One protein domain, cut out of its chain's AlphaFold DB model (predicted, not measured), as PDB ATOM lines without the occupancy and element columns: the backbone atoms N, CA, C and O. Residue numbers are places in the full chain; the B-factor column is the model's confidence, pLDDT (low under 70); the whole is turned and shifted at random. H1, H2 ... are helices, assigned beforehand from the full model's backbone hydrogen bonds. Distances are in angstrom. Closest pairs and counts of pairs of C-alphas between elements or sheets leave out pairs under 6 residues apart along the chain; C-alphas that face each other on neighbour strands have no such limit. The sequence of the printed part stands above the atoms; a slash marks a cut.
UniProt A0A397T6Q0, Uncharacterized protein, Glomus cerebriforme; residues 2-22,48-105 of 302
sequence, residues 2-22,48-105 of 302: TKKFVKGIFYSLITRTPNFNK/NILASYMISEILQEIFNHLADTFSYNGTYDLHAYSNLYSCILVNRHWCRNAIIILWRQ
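What this domain is: This is residues 2 to 22 and 48 to 105 of the 302 residues of an uncharacterized protein of Glomus cerebriforme (UniProt A0A397T6Q0). The longest helix, H1, stands crosswise and loosely beside a core of three helices, H4, H5 and H6, whose centres make a triangle. Short H2 follows at H1's end. The 79 printed residues, with six named helices, H1 to H6, and no named strand, are all helix in class and compact, radius of gyration of the C-alphas 12.4 A, spans 37 by 29 by 22 A.

Where its parts are: H1, residues 3 to 16, begins at C-alpha 3 (220.868, 255.739, 169.865) and is 20.4 A long. H2 is 18 to 22, H3 49 to 53, H4 56 to 66 (15.0 A), H5 78 to 88 (15.7 A) and H6 92 to 102 (15.0 A), ending at C-alpha 102 (230.700, 236.401, 165.793).

How they stand to each other: H1, with residues 13 to 14 alone, only just touches H2, only at the corner, with 3 pairs of C-alphas within 8 A (closest Ile 14 and Asn 21, 6.1 A). H1 is close to but not clearly touching H4, about perpendicular at 84 degrees (closest C-alphas Leu 13 and Ile 62, 7.5 A). H5 and H6, a helical hairpin, touch at a shallow tilt of 25 degrees, opposite ways (Ile 88 and Cys 95, closest C-alphas, 3.9 A). H4 and H5, also a hairpin, touch at 26 degrees, shallow, opposite ways (Leu 66 and Ala 80, 5.7 A). H4 touches H6 at a steep 48 degrees, the same way (Gln 60 and Asn 97, 5.9 A). H3 is close to but not clearly touching H6 (Ser 52 and His 93, 6.6 A). Each O i to N i+4 pair is within hydrogen-bond range in H1 to H5, and 5 of 7 in H6.

The domain as a whole: The C-alphas farthest apart, of Ile 49 and Tyr 72, are 38.3 A apart. Residues 23 to 47 are not printed; C-alphas 22 and 48 are 24.6 A apart. The link H4 to H5 is long. The model's pLDDT is under 70 at residues 2 to 22, 48 to 53 and 69 to 74.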
ATOM      1  N   THR A   2     219.085 252.764 166.349       39.00
ATOM      2  CA  THR A   2     218.833 254.036 167.046       39.00
ATOM      3  C   THR A   2     219.717 254.156 168.289       39.00
ATOM      4  O   THR A   2     219.990 253.167 168.970       39.00
ATOM      5  N   LYS A   3     220.129 255.385 168.631       39.03
ATOM      6  CA  LYS A   3     220.868 255.739 169.865       39.03
ATOM      7  C   LYS A   3     220.223 255.124 171.126       39.03
ATOM      8  O   LYS A   3     220.915 254.830 172.093       39.03
ATOM      9  N   LYS A   4     218.908 254.866 171.073       39.31
ATOM     10  CA  LYS A   4     218.082 254.216 172.101       39.31
ATOM     11  C   LYS A   4     218.416 252.730 172.328       39.31
ATOM     12  O   LYS A   4     218.439 252.314 173.477       39.31
ATOM     13  N   PHE A   5     218.727 251.960 171.281       45.97
ATOM     14  CA  PHE A   5     219.060 250.529 171.395       45.97
ATOM     15  C   PHE A   5     220.412 250.313 172.086       45.97
ATOM     16  O   PHE A   5     220.501 249.592 173.075       45.97
ATOM     17  N   VAL A   6     221.445 251.036 171.637       45.41
ATOM     18  CA  VAL A   6     222.789 251.000 172.243       45.41
ATOM     19  C   VAL A   6     222.750 251.471 173.699       45.41
ATOM     20  O   VAL A   6     223.351 250.854 174.572       45.41
ATOM     21  N   LYS A   7     221.992 252.540 173.974       46.97
ATOM     22  CA  LYS A   7     221.806 253.073 175.327       46.97
ATOM     23  C   LYS A   7     221.051 252.075 176.222       46.97
ATOM     24  O   LYS A   7     221.438 251.898 177.370       46.97
ATOM     25  N   GLY A   8     220.051 251.366 175.690       47.50
ATOM     26  CA  GLY A   8     219.322 250.310 176.401       47.50
ATOM     27  C   GLY A   8     220.199 249.116 176.793       47.50
ATOM     28  O   GLY A   8     220.164 248.698 177.948       47.50
ATOM     29  N   ILE A   9     221.041 248.626 175.877       50.75
ATOM     30  CA  ILE A   9     222.002 247.546 176.163       50.75
ATOM     31  C   ILE A   9     223.011 247.991 177.225       50.75
ATOM     32  O   ILE A   9     223.231 247.286 178.206       50.75
ATOM     33  N   PHE A  10     223.581 249.188 177.071       48.00
ATOM     34  CA  PHE A  10     224.588 249.708 177.995       48.00
ATOM     35  C   PHE A  10     224.044 249.862 179.427       48.00
ATOM     36  O   PHE A  10     224.685 249.422 180.379       48.00
ATOM     37  N   TYR A  11     222.829 250.401 179.591       47.03
ATOM     38  CA  TYR A  11     222.198 250.497 180.912       47.03
ATOM     39  C   TYR A  11     221.788 249.139 181.482       47.03
ATOM     40  O   TYR A  11     221.897 248.942 182.689       47.03
ATOM     41  N   SER A  12     221.366 248.191 180.641       48.59
ATOM     42  CA  SER A  12     221.042 246.831 181.088       48.59
ATOM     43  C   SER A  12     222.266 246.051 181.581       48.59
ATOM     44  O   SER A  12     222.105 245.121 182.368       48.59
ATOM     45  N   LEU A  13     223.474 246.381 181.116       46.00
ATOM     46  CA  LEU A  13     224.714 245.714 181.531       46.00
ATOM     47  C   LEU A  13     225.266 246.290 182.840       46.00
ATOM     48  O   LEU A  13     225.642 245.526 183.730       46.00
ATOM     49  N   ILE A  14     225.195 247.618 183.005       49.47
ATOM     50  CA  ILE A  14     225.509 248.322 184.264       49.47
ATOM     51  C   ILE A  14     224.658 247.796 185.431       49.47
ATOM     52  O   ILE A  14     225.145 247.650 186.551       49.47
ATOM     53  N   THR A  15     223.385 247.476 185.188       46.69
ATOM     54  CA  THR A  15     222.481 246.994 186.244       46.69
ATOM     55  C   THR A  15     222.639 245.507 186.567       46.69
ATOM     56  O   THR A  15     222.273 245.097 187.665       46.69
ATOM     57  N   ARG A  16     223.190 244.691 185.655       40.94
ATOM     58  CA  ARG A  16     223.248 243.223 185.807       40.94
ATOM     59  C   ARG A  16     224.565 242.665 186.351       40.94
ATOM     60  O   ARG A  16     224.579 241.508 186.756       40.94
ATOM     61  N   THR A  17     225.662 243.430 186.385       43.75
ATOM     62  CA  THR A  17     226.985 242.880 186.761       43.75
ATOM     63  C   THR A  17     227.768 243.756 187.756       43.75
ATOM     64  O   THR A  17     228.294 244.805 187.383       43.75
ATOM     65  N   PRO A  18     227.953 243.312 189.019       47.31
ATOM     66  CA  PRO A  18     228.713 244.055 190.038       47.31
ATOM     67  C   PRO A  18     230.190 244.288 189.672       47.31
ATOM     68  O   PRO A  18     230.760 245.332 189.986       47.31
ATOM     69  N   ASN A  19     230.812 243.336 188.965       45.56
ATOM     70  CA  ASN A  19     232.205 243.439 188.511       45.56
ATOM     71  C   ASN A  19     232.386 244.430 187.349       45.56
ATOM     72  O   ASN A  19     233.441 245.057 187.240       45.56
ATOM     73  N   PHE A  20     231.356 244.611 186.515       44.16
ATOM     74  CA  PHE A  20     231.358 245.604 185.442       44.16
ATOM     75  C   PHE A  20     231.341 247.023 186.028       44.16
ATOM     76  O   PHE A  20     232.126 247.867 185.602       44.16
ATOM     77  N   ASN A  21     230.565 247.252 187.097       51.44
ATOM     78  CA  ASN A  21     230.520 248.543 187.795       51.44
ATOM     79  C   ASN A  21     231.882 248.961 188.364       51.44
ATOM     80  O   ASN A  21     232.319 250.075 188.095       51.44
ATOM     81  N   LYS A  22     232.624 248.063 189.031       53.84
ATOM     82  CA  LYS A  22     233.968 248.382 189.560       53.84
ATOM     83  C   LYS A  22     234.980 248.774 188.475       53.84
ATOM     84  O   LYS A  22     235.833 249.632 188.701       53.84
ATOM     85  N   ASN A  48     227.904 258.491 166.548       54.91
ATOM     86  CA  ASN A  48     227.638 258.304 167.971       54.91
ATOM     87  C   ASN A  48     228.972 258.266 168.740       54.91
ATOM     88  O   ASN A  48     229.620 257.225 168.806       54.91
ATOM     89  N   ILE A  49     229.380 259.419 169.277       54.91
ATOM     90  CA  ILE A  49     230.702 259.702 169.850       54.91
ATOM     91  C   ILE A  49     231.039 258.635 170.901       54.91
ATOM     92  O   ILE A  49     232.078 257.987 170.828       54.91
ATOM     93  N   LEU A  50     230.082 258.297 171.769       54.78
ATOM     94  CA  LEU A  50     230.191 257.219 172.764       54.78
ATOM     95  C   LEU A  50     230.605 255.855 172.189       54.78
ATOM     96  O   LEU A  50     231.403 255.148 172.795       54.78
ATOM     97  N   ALA A  51     230.102 255.486 171.010       58.53
ATOM     98  CA  ALA A  51     230.447 254.221 170.367       58.53
ATOM     99  C   ALA A  51     231.897 254.208 169.844       58.53
ATOM    100  O   ALA A  51     232.462 253.133 169.665       58.53
ATOM    101  N   SER A  52     232.501 255.373 169.595       60.44
ATOM    102  CA  SER A  52     233.889 255.483 169.125       60.44
ATOM    103  C   SER A  52     234.938 255.503 170.243       60.44
ATOM    104  O   SER A  52     236.073 255.124 169.982       60.44
ATOM    105  N   TYR A  53     234.564 255.875 171.476       66.44
ATOM    106  CA  TYR A  53     235.491 255.977 172.617       66.44
ATOM    107  C   TYR A  53     235.475 254.768 173.560       66.44
ATOM    108  O   TYR A  53     236.268 254.723 174.498       66.44
ATOM    109  N   MET A  54     234.592 253.784 173.353       74.88
ATOM    110  CA  MET A  54     234.647 252.561 174.158       74.88
ATOM    111  C   MET A  54     235.905 251.763 173.823       74.88
ATOM    112  O   MET A  54     236.124 251.381 172.673       74.88
ATOM    113  N   ILE A  55     236.711 251.484 174.845       85.81
ATOM    114  CA  ILE A  55     237.917 250.670 174.711       85.81
ATOM    115  C   ILE A  55     237.514 249.243 174.307       85.81
ATOM    116  O   ILE A  55     236.471 248.732 174.731       85.81
ATOM    117  N   SER A  56     238.321 248.622 173.448       86.81
ATOM    118  CA  SER A  56     238.044 247.321 172.832       86.81
ATOM    119  C   SER A  56     237.696 246.231 173.848       86.81
ATOM    120  O   SER A  56     236.792 245.445 173.591       86.81
ATOM    121  N   GLU A  57     238.345 246.197 175.012       84.94
ATOM    122  CA  GLU A  57     238.121 245.175 176.041       84.94
ATOM    123  C   GLU A  57     236.712 245.265 176.629       84.94
ATOM    124  O   GLU A  57     236.041 244.249 176.786       84.94
ATOM    125  N   ILE A  58     236.235 246.479 176.918       85.62
ATOM    126  CA  ILE A  58     234.871 246.695 177.424       85.62
ATOM    127  C   ILE A  58     233.864 246.332 176.338       85.62
ATOM    128  O   ILE A  58     232.851 245.691 176.607       85.62
ATOM    129  N   LEU A  59     234.151 246.721 175.097       88.12
ATOM    130  CA  LEU A  59     233.267 246.463 173.974       88.12
ATOM    131  C   LEU A  59     233.138 244.963 173.677       88.12
ATOM    132  O   LEU A  59     232.035 244.471 173.452       88.12
ATOM    133  N   GLN A  60     234.247 244.226 173.730       88.75
ATOM    134  CA  GLN A  60     234.241 242.772 173.604       88.75
ATOM    135  C   GLN A  60     233.503 242.108 174.766       88.75
ATOM    136  O   GLN A  60     232.774 241.153 174.529       88.75
ATOM    137  N   GLU A  61     233.623 242.621 175.990       87.19
ATOM    138  CA  GLU A  61     232.865 242.093 177.129       87.19
ATOM    139  C   GLU A  61     231.355 242.271 176.938       87.19
ATOM    140  O   GLU A  61     230.587 241.320 177.071       87.19
ATOM    141  N   ILE A  62     230.928 243.464 176.516       88.88
ATOM    142  CA  ILE A  62     229.534 243.743 176.146       88.88
ATOM    143  C   ILE A  62     229.061 242.750 175.081       88.88
ATOM    144  O   ILE A  62     227.993 242.157 175.201       88.88
ATOM    145  N   PHE A  63     229.852 242.552 174.031       91.62
ATOM    146  CA  PHE A  63     229.504 241.641 172.950       91.62
ATOM    147  C   PHE A  63     229.499 240.172 173.386       91.62
ATOM    148  O   PHE A  63     228.672 239.422 172.884       91.62
ATOM    149  N   ASN A  64     230.346 239.759 174.332       87.38
ATOM    150  CA  ASN A  64     230.289 238.417 174.918       87.38
ATOM    151  C   ASN A  64     228.967 238.200 175.664       87.38
ATOM    152  O   ASN A  64     228.391 237.126 175.548       87.38
ATOM    153  N   HIS A  65     228.459 239.221 176.361       85.75
ATOM    154  CA  HIS A  65     227.132 239.177 176.983       85.75
ATOM    155  C   HIS A  65     225.984 239.199 175.969       85.75
ATOM    156  O   HIS A  65     224.918 238.670 176.241       85.75
ATOM    157  N   LEU A  66     226.168 239.820 174.801       85.94
ATOM    158  CA  LEU A  66     225.185 239.736 173.713       85.94
ATOM    159  C   LEU A  66     225.229 238.388 172.993       85.94
ATOM    160  O   LEU A  66     224.241 237.990 172.377       85.94
ATOM    161  N   ALA A  67     226.372 237.711 173.051       84.44
ATOM    162  CA  ALA A  67     226.603 236.397 172.484       84.44
ATOM    163  C   ALA A  67     226.129 235.287 173.437       84.44
ATOM    164  O   ALA A  67     226.839 234.294 173.627       84.44
ATOM    165  N   ASP A  68     224.957 235.479 174.054       70.00
ATOM    166  CA  ASP A  68     224.359 234.524 174.981       70.00
ATOM    167  C   ASP A  68     224.317 233.133 174.337       70.00
ATOM    168  O   ASP A  68     223.875 232.930 173.201       70.00
ATOM    169  N   THR A  69     224.849 232.156 175.066       68.69
ATOM    170  CA  THR A  69     224.896 230.764 174.627       68.69
ATOM    171  C   THR A  69     223.807 229.973 175.324       68.69
ATOM    172  O   THR A  69     223.639 230.116 176.536       68.69
ATOM    173  N   PHE A  70     223.133 229.063 174.619       64.00
ATOM    174  CA  PHE A  70     222.234 228.124 175.285       64.00
ATOM    175  C   PHE A  70     223.003 227.326 176.346       64.00
ATOM    176  O   PHE A  70     224.021 226.695 176.051       64.00
ATOM    177  N   SER A  71     222.488 227.301 177.573       58.19
ATOM    178  CA  SER A  71     223.146 226.659 178.720       58.19
ATOM    179  C   SER A  71     223.450 225.170 178.505       58.19
ATOM    180  O   SER A  71     224.448 224.667 179.007       58.19
ATOM    181  N   TYR A  72     222.630 224.465 177.720       56.12
ATOM    182  CA  TYR A  72     222.764 223.021 177.498       56.12
ATOM    183  C   TYR A  72     223.688 222.642 176.326       56.12
ATOM    184  O   TYR A  72     224.117 221.487 176.215       56.12
ATOM    185  N   ASN A  73     223.991 223.566 175.405       58.66
ATOM    186  CA  ASN A  73     224.848 223.250 174.259       58.66
ATOM    187  C   ASN A  73     225.990 224.224 173.978       58.66
ATOM    188  O   ASN A  73     226.842 223.903 173.151       58.66
ATOM    189  N   GLY A  74     226.047 225.349 174.688       67.19
ATOM    190  CA  GLY A  74     227.095 226.345 174.550       67.19
ATOM    191  C   GLY A  74     227.113 227.047 173.191       67.19
ATOM    192  O   GLY A  74     228.056 227.799 172.945       67.19
ATOM    193  N   THR A  75     226.119 226.827 172.322       76.31
ATOM    194  CA  THR A  75     226.010 227.501 171.028       76.31
ATOM    195  C   THR A  75     225.314 228.841 171.179       76.31
ATOM    196  O   THR A  75     224.371 228.956 171.961       76.31
ATOM    197  N   TYR A  76     225.755 229.841 170.416       84.44
ATOM    198  CA  TYR A  76     224.990 231.076 170.239       84.44
ATOM    199  C   TYR A  76     223.576 230.751 169.771       84.44
ATOM    200  O   TYR A  76     223.410 229.878 168.919       84.44
ATOM    201  N   ASP A  77     222.579 231.431 170.326       82.12
ATOM    202  CA  ASP A  77     221.225 231.384 169.788       82.12
ATOM    203  C   ASP A  77     221.076 232.308 168.563       82.12
ATOM    204  O   ASP A  77     221.989 233.049 168.184       82.12
ATOM    205  N   LEU A  78     219.920 232.265 167.897       82.25
ATOM    206  CA  LEU A  78     219.664 233.115 166.728       82.25
ATOM    207  C   LEU A  78     219.655 234.616 167.075       82.25
ATOM    208  O   LEU A  78     220.018 235.443 166.232       82.25
ATOM    209  N   HIS A  79     219.280 234.978 168.305       83.56
ATOM    210  CA  HIS A  79     219.285 236.367 168.762       83.56
ATOM    211  C   HIS A  79     220.712 236.893 168.924       83.56
ATOM    212  O   HIS A  79     220.987 238.014 168.501       83.56
ATOM    213  N   ALA A  80     221.635 236.081 169.432       86.69
ATOM    214  CA  ALA A  80     223.051 236.386 169.557       86.69
ATOM    215  C   ALA A  80     223.674 236.716 168.193       86.69
ATOM    216  O   ALA A  80     224.301 237.768 168.053       86.69
ATOM    217  N   TYR A  81     223.433 235.904 167.153       87.25
ATOM    218  CA  TYR A  81     223.909 236.225 165.796       87.25
ATOM    219  C   TYR A  81     223.319 237.537 165.274       87.25
ATOM    220  O   TYR A  81     224.055 238.368 164.742       87.25
ATOM    221  N   SER A  82     222.013 237.756 165.455       87.31
ATOM    222  CA  SER A  82     221.339 238.989 165.025       87.31
ATOM    223  C   SER A  82     221.887 240.233 165.738       87.31
ATOM    224  O   SER A  82     222.178 241.258 165.109       87.31
ATOM    225  N   ASN A  83     222.112 240.134 167.050       89.38
ATOM    226  CA  ASN A  83     222.665 241.201 167.877       89.38
ATOM    227  C   ASN A  83     224.102 241.539 167.463       89.38
ATOM    228  O   ASN A  83     224.421 242.710 167.238       89.38
ATOM    229  N   LEU A  84     224.963 240.529 167.311       91.44
ATOM    230  CA  LEU A  84     226.354 240.708 166.888       91.44
ATOM    231  C   LEU A  84     226.449 241.254 165.459       91.44
ATOM    232  O   LEU A  84     227.232 242.171 165.207       91.44
ATOM    233  N   TYR A  85     225.616 240.762 164.537       89.44
ATOM    234  CA  TYR A  85     225.539 241.291 163.175       89.44
ATOM    235  C   TYR A  85     225.143 242.767 163.177       89.44
ATOM    236  O   TYR A  85     225.770 243.596 162.520       89.44
ATOM    237  N   SER A  86     224.161 243.129 164.001       89.75
ATOM    238  CA  SER A  86     223.766 244.521 164.172       89.75
ATOM    239  C   SER A  86     224.921 245.375 164.717       89.75
ATOM    240  O   SER A  86     225.113 246.502 164.257       89.75
ATOM    241  N   CYS A  87     225.732 244.844 165.642       91.94
ATOM    242  CA  CYS A  87     226.917 245.527 166.172       91.94
ATOM    243  C   CYS A  87     227.983 245.786 165.094       91.94
ATOM    244  O   CYS A  87     228.599 246.854 165.092       91.94
ATOM    245  N   ILE A  88     228.165 244.866 164.140       92.56
ATOM    246  CA  ILE A  88     229.118 245.029 163.029       92.56
ATOM    247  C   ILE A  88     228.789 246.255 162.167       92.56
ATOM    248  O   ILE A  88     229.691 246.933 161.674       92.56
ATOM    249  N   LEU A  89     227.504 246.578 162.024       90.44
ATOM    250  CA  LEU A  89     227.025 247.670 161.177       90.44
ATOM    251  C   LEU A  89     227.092 249.057 161.842       90.44
ATOM    252  O   LEU A  89     226.730 250.048 161.209       90.44
ATOM    253  N   VAL A  90     227.528 249.159 163.103       89.12
ATOM    254  CA  VAL A  90     227.530 250.433 163.847       89.12
ATOM    255  C   VAL A  90     228.621 251.382 163.355       89.12
ATOM    256  O   VAL A  90     228.332 252.504 162.947       89.12
ATOM    257  N   ASN A  91     229.885 250.963 163.432       88.75
ATOM    258  CA  ASN A  91     231.045 251.705 162.937       88.75
ATOM    259  C   ASN A  91     232.251 250.755 162.784       88.75
ATOM    260  O   ASN A  91     232.196 249.594 163.188       88.75
ATOM    261  N   ARG A  92     233.370 251.245 162.229       90.12
ATOM    262  CA  ARG A  92     234.578 250.425 162.005       90.12
ATOM    263  C   ARG A  92     235.163 249.822 163.291       90.12
ATOM    264  O   ARG A  92     235.720 248.730 163.237       90.12
ATOM    265  N   HIS A  93     235.052 250.516 164.423       90.88
ATOM    266  CA  HIS A  93     235.576 250.052 165.713       90.88
ATOM    267  C   HIS A  93     234.735 248.911 166.295       90.88
ATOM    268  O   HIS A  93     235.268 247.882 166.706       90.88
ATOM    269  N   TRP A  94     233.411 249.046 166.239       93.50
ATOM    270  CA  TRP A  94     232.469 248.001 166.635       93.50
ATOM    271  C   TRP A  94     232.548 246.795 165.715       93.50
ATOM    272  O   TRP A  94     232.619 245.677 166.206       93.50
ATOM    273  N   CYS A  95     232.643 247.019 164.403       94.19
ATOM    274  CA  CYS A  95     232.879 245.977 163.408       94.19
ATOM    275  C   CYS A  95     234.083 245.104 163.772       94.19
ATOM    276  O   CYS A  95     233.939 243.893 163.918       94.19
ATOM    277  N   ARG A  96     235.244 245.724 164.026       94.25
ATOM    278  CA  ARG A  96     236.480 245.018 164.394       94.25
ATOM    279  C   ARG A  96     236.366 244.178 165.664       94.25
ATOM    280  O   ARG A  96     237.034 243.158 165.754       94.25
ATOM    281  N   ASN A  97     235.547 244.585 166.632       94.00
ATOM    282  CA  ASN A  97     235.396 243.864 167.898       94.00
ATOM    283  C   ASN A  97     234.269 242.818 167.855       94.00
ATOM    284  O   ASN A  97     234.416 241.725 168.395       94.00
ATOM    285  N   ALA A  98     233.158 243.119 167.181       94.19
ATOM    286  CA  ALA A  98     232.019 242.214 167.052       94.19
ATOM    287  C   ALA A  98     232.343 241.037 166.130       94.19
ATOM    288  O   ALA A  98     231.920 239.917 166.408       94.19
ATOM    289  N   ILE A  99     233.136 241.263 165.073       94.44
ATOM    290  CA  ILE A  99     233.520 240.200 164.139       94.44
ATOM    291  C   ILE A  99     234.326 239.096 164.829       94.44
ATOM    292  O   ILE A  99     234.114 237.925 164.525       94.44
ATOM    293  N   ILE A 100     235.171 239.458 165.805       93.31
ATOM    294  CA  ILE A 100     235.943 238.505 166.611       93.31
ATOM    295  C   ILE A 100     234.987 237.537 167.300       93.31
ATOM    296  O   ILE A 100     235.189 236.333 167.234       93.31
ATOM    297  N   ILE A 101     233.937 238.052 167.941       93.00
ATOM    298  CA  ILE A 101     233.012 237.241 168.740       93.00
ATOM    299  C   ILE A 101     232.059 236.460 167.841       93.00
ATOM    300  O   ILE A 101     231.871 235.268 168.061       93.00
ATOM    301  N   LEU A 102     231.545 237.076 166.776       92.19
ATOM    302  CA  LEU A 102     230.700 236.401 165.793       92.19
ATOM    303  C   LEU A 102     231.404 235.179 165.177       92.19
ATOM    304  O   LEU A 102     230.820 234.103 165.091       92.19
ATOM    305  N   TRP A 103     232.678 235.323 164.802       93.25
ATOM    306  CA  TRP A 103     233.451 234.258 164.158       93.25
ATOM    307  C   TRP A 103     234.127 233.285 165.134       93.25
ATOM    308  O   TRP A 103     234.792 232.351 164.688       93.25
ATOM    309  N   ARG A 104     233.900 233.414 166.452       91.62
ATOM    310  CA  ARG A 104     234.263 232.356 167.416       91.62
ATOM    311  C   ARG A 104     233.492 231.073 167.179       91.62
ATOM    312  O   ARG A 104     234.054 229.998 167.390       91.62
ATOM    313  N   GLN A 105     232.235 231.189 166.761       89.69
ATOM    314  CA  GLN A 105     231.356 230.072 166.457       89.69
ATOM    315  C   GLN A 105     230.564 230.381 165.182       89.69
ATOM    316  O   GLN A 105     229.416 230.791 165.251       89.69
TER     317      GLN A 105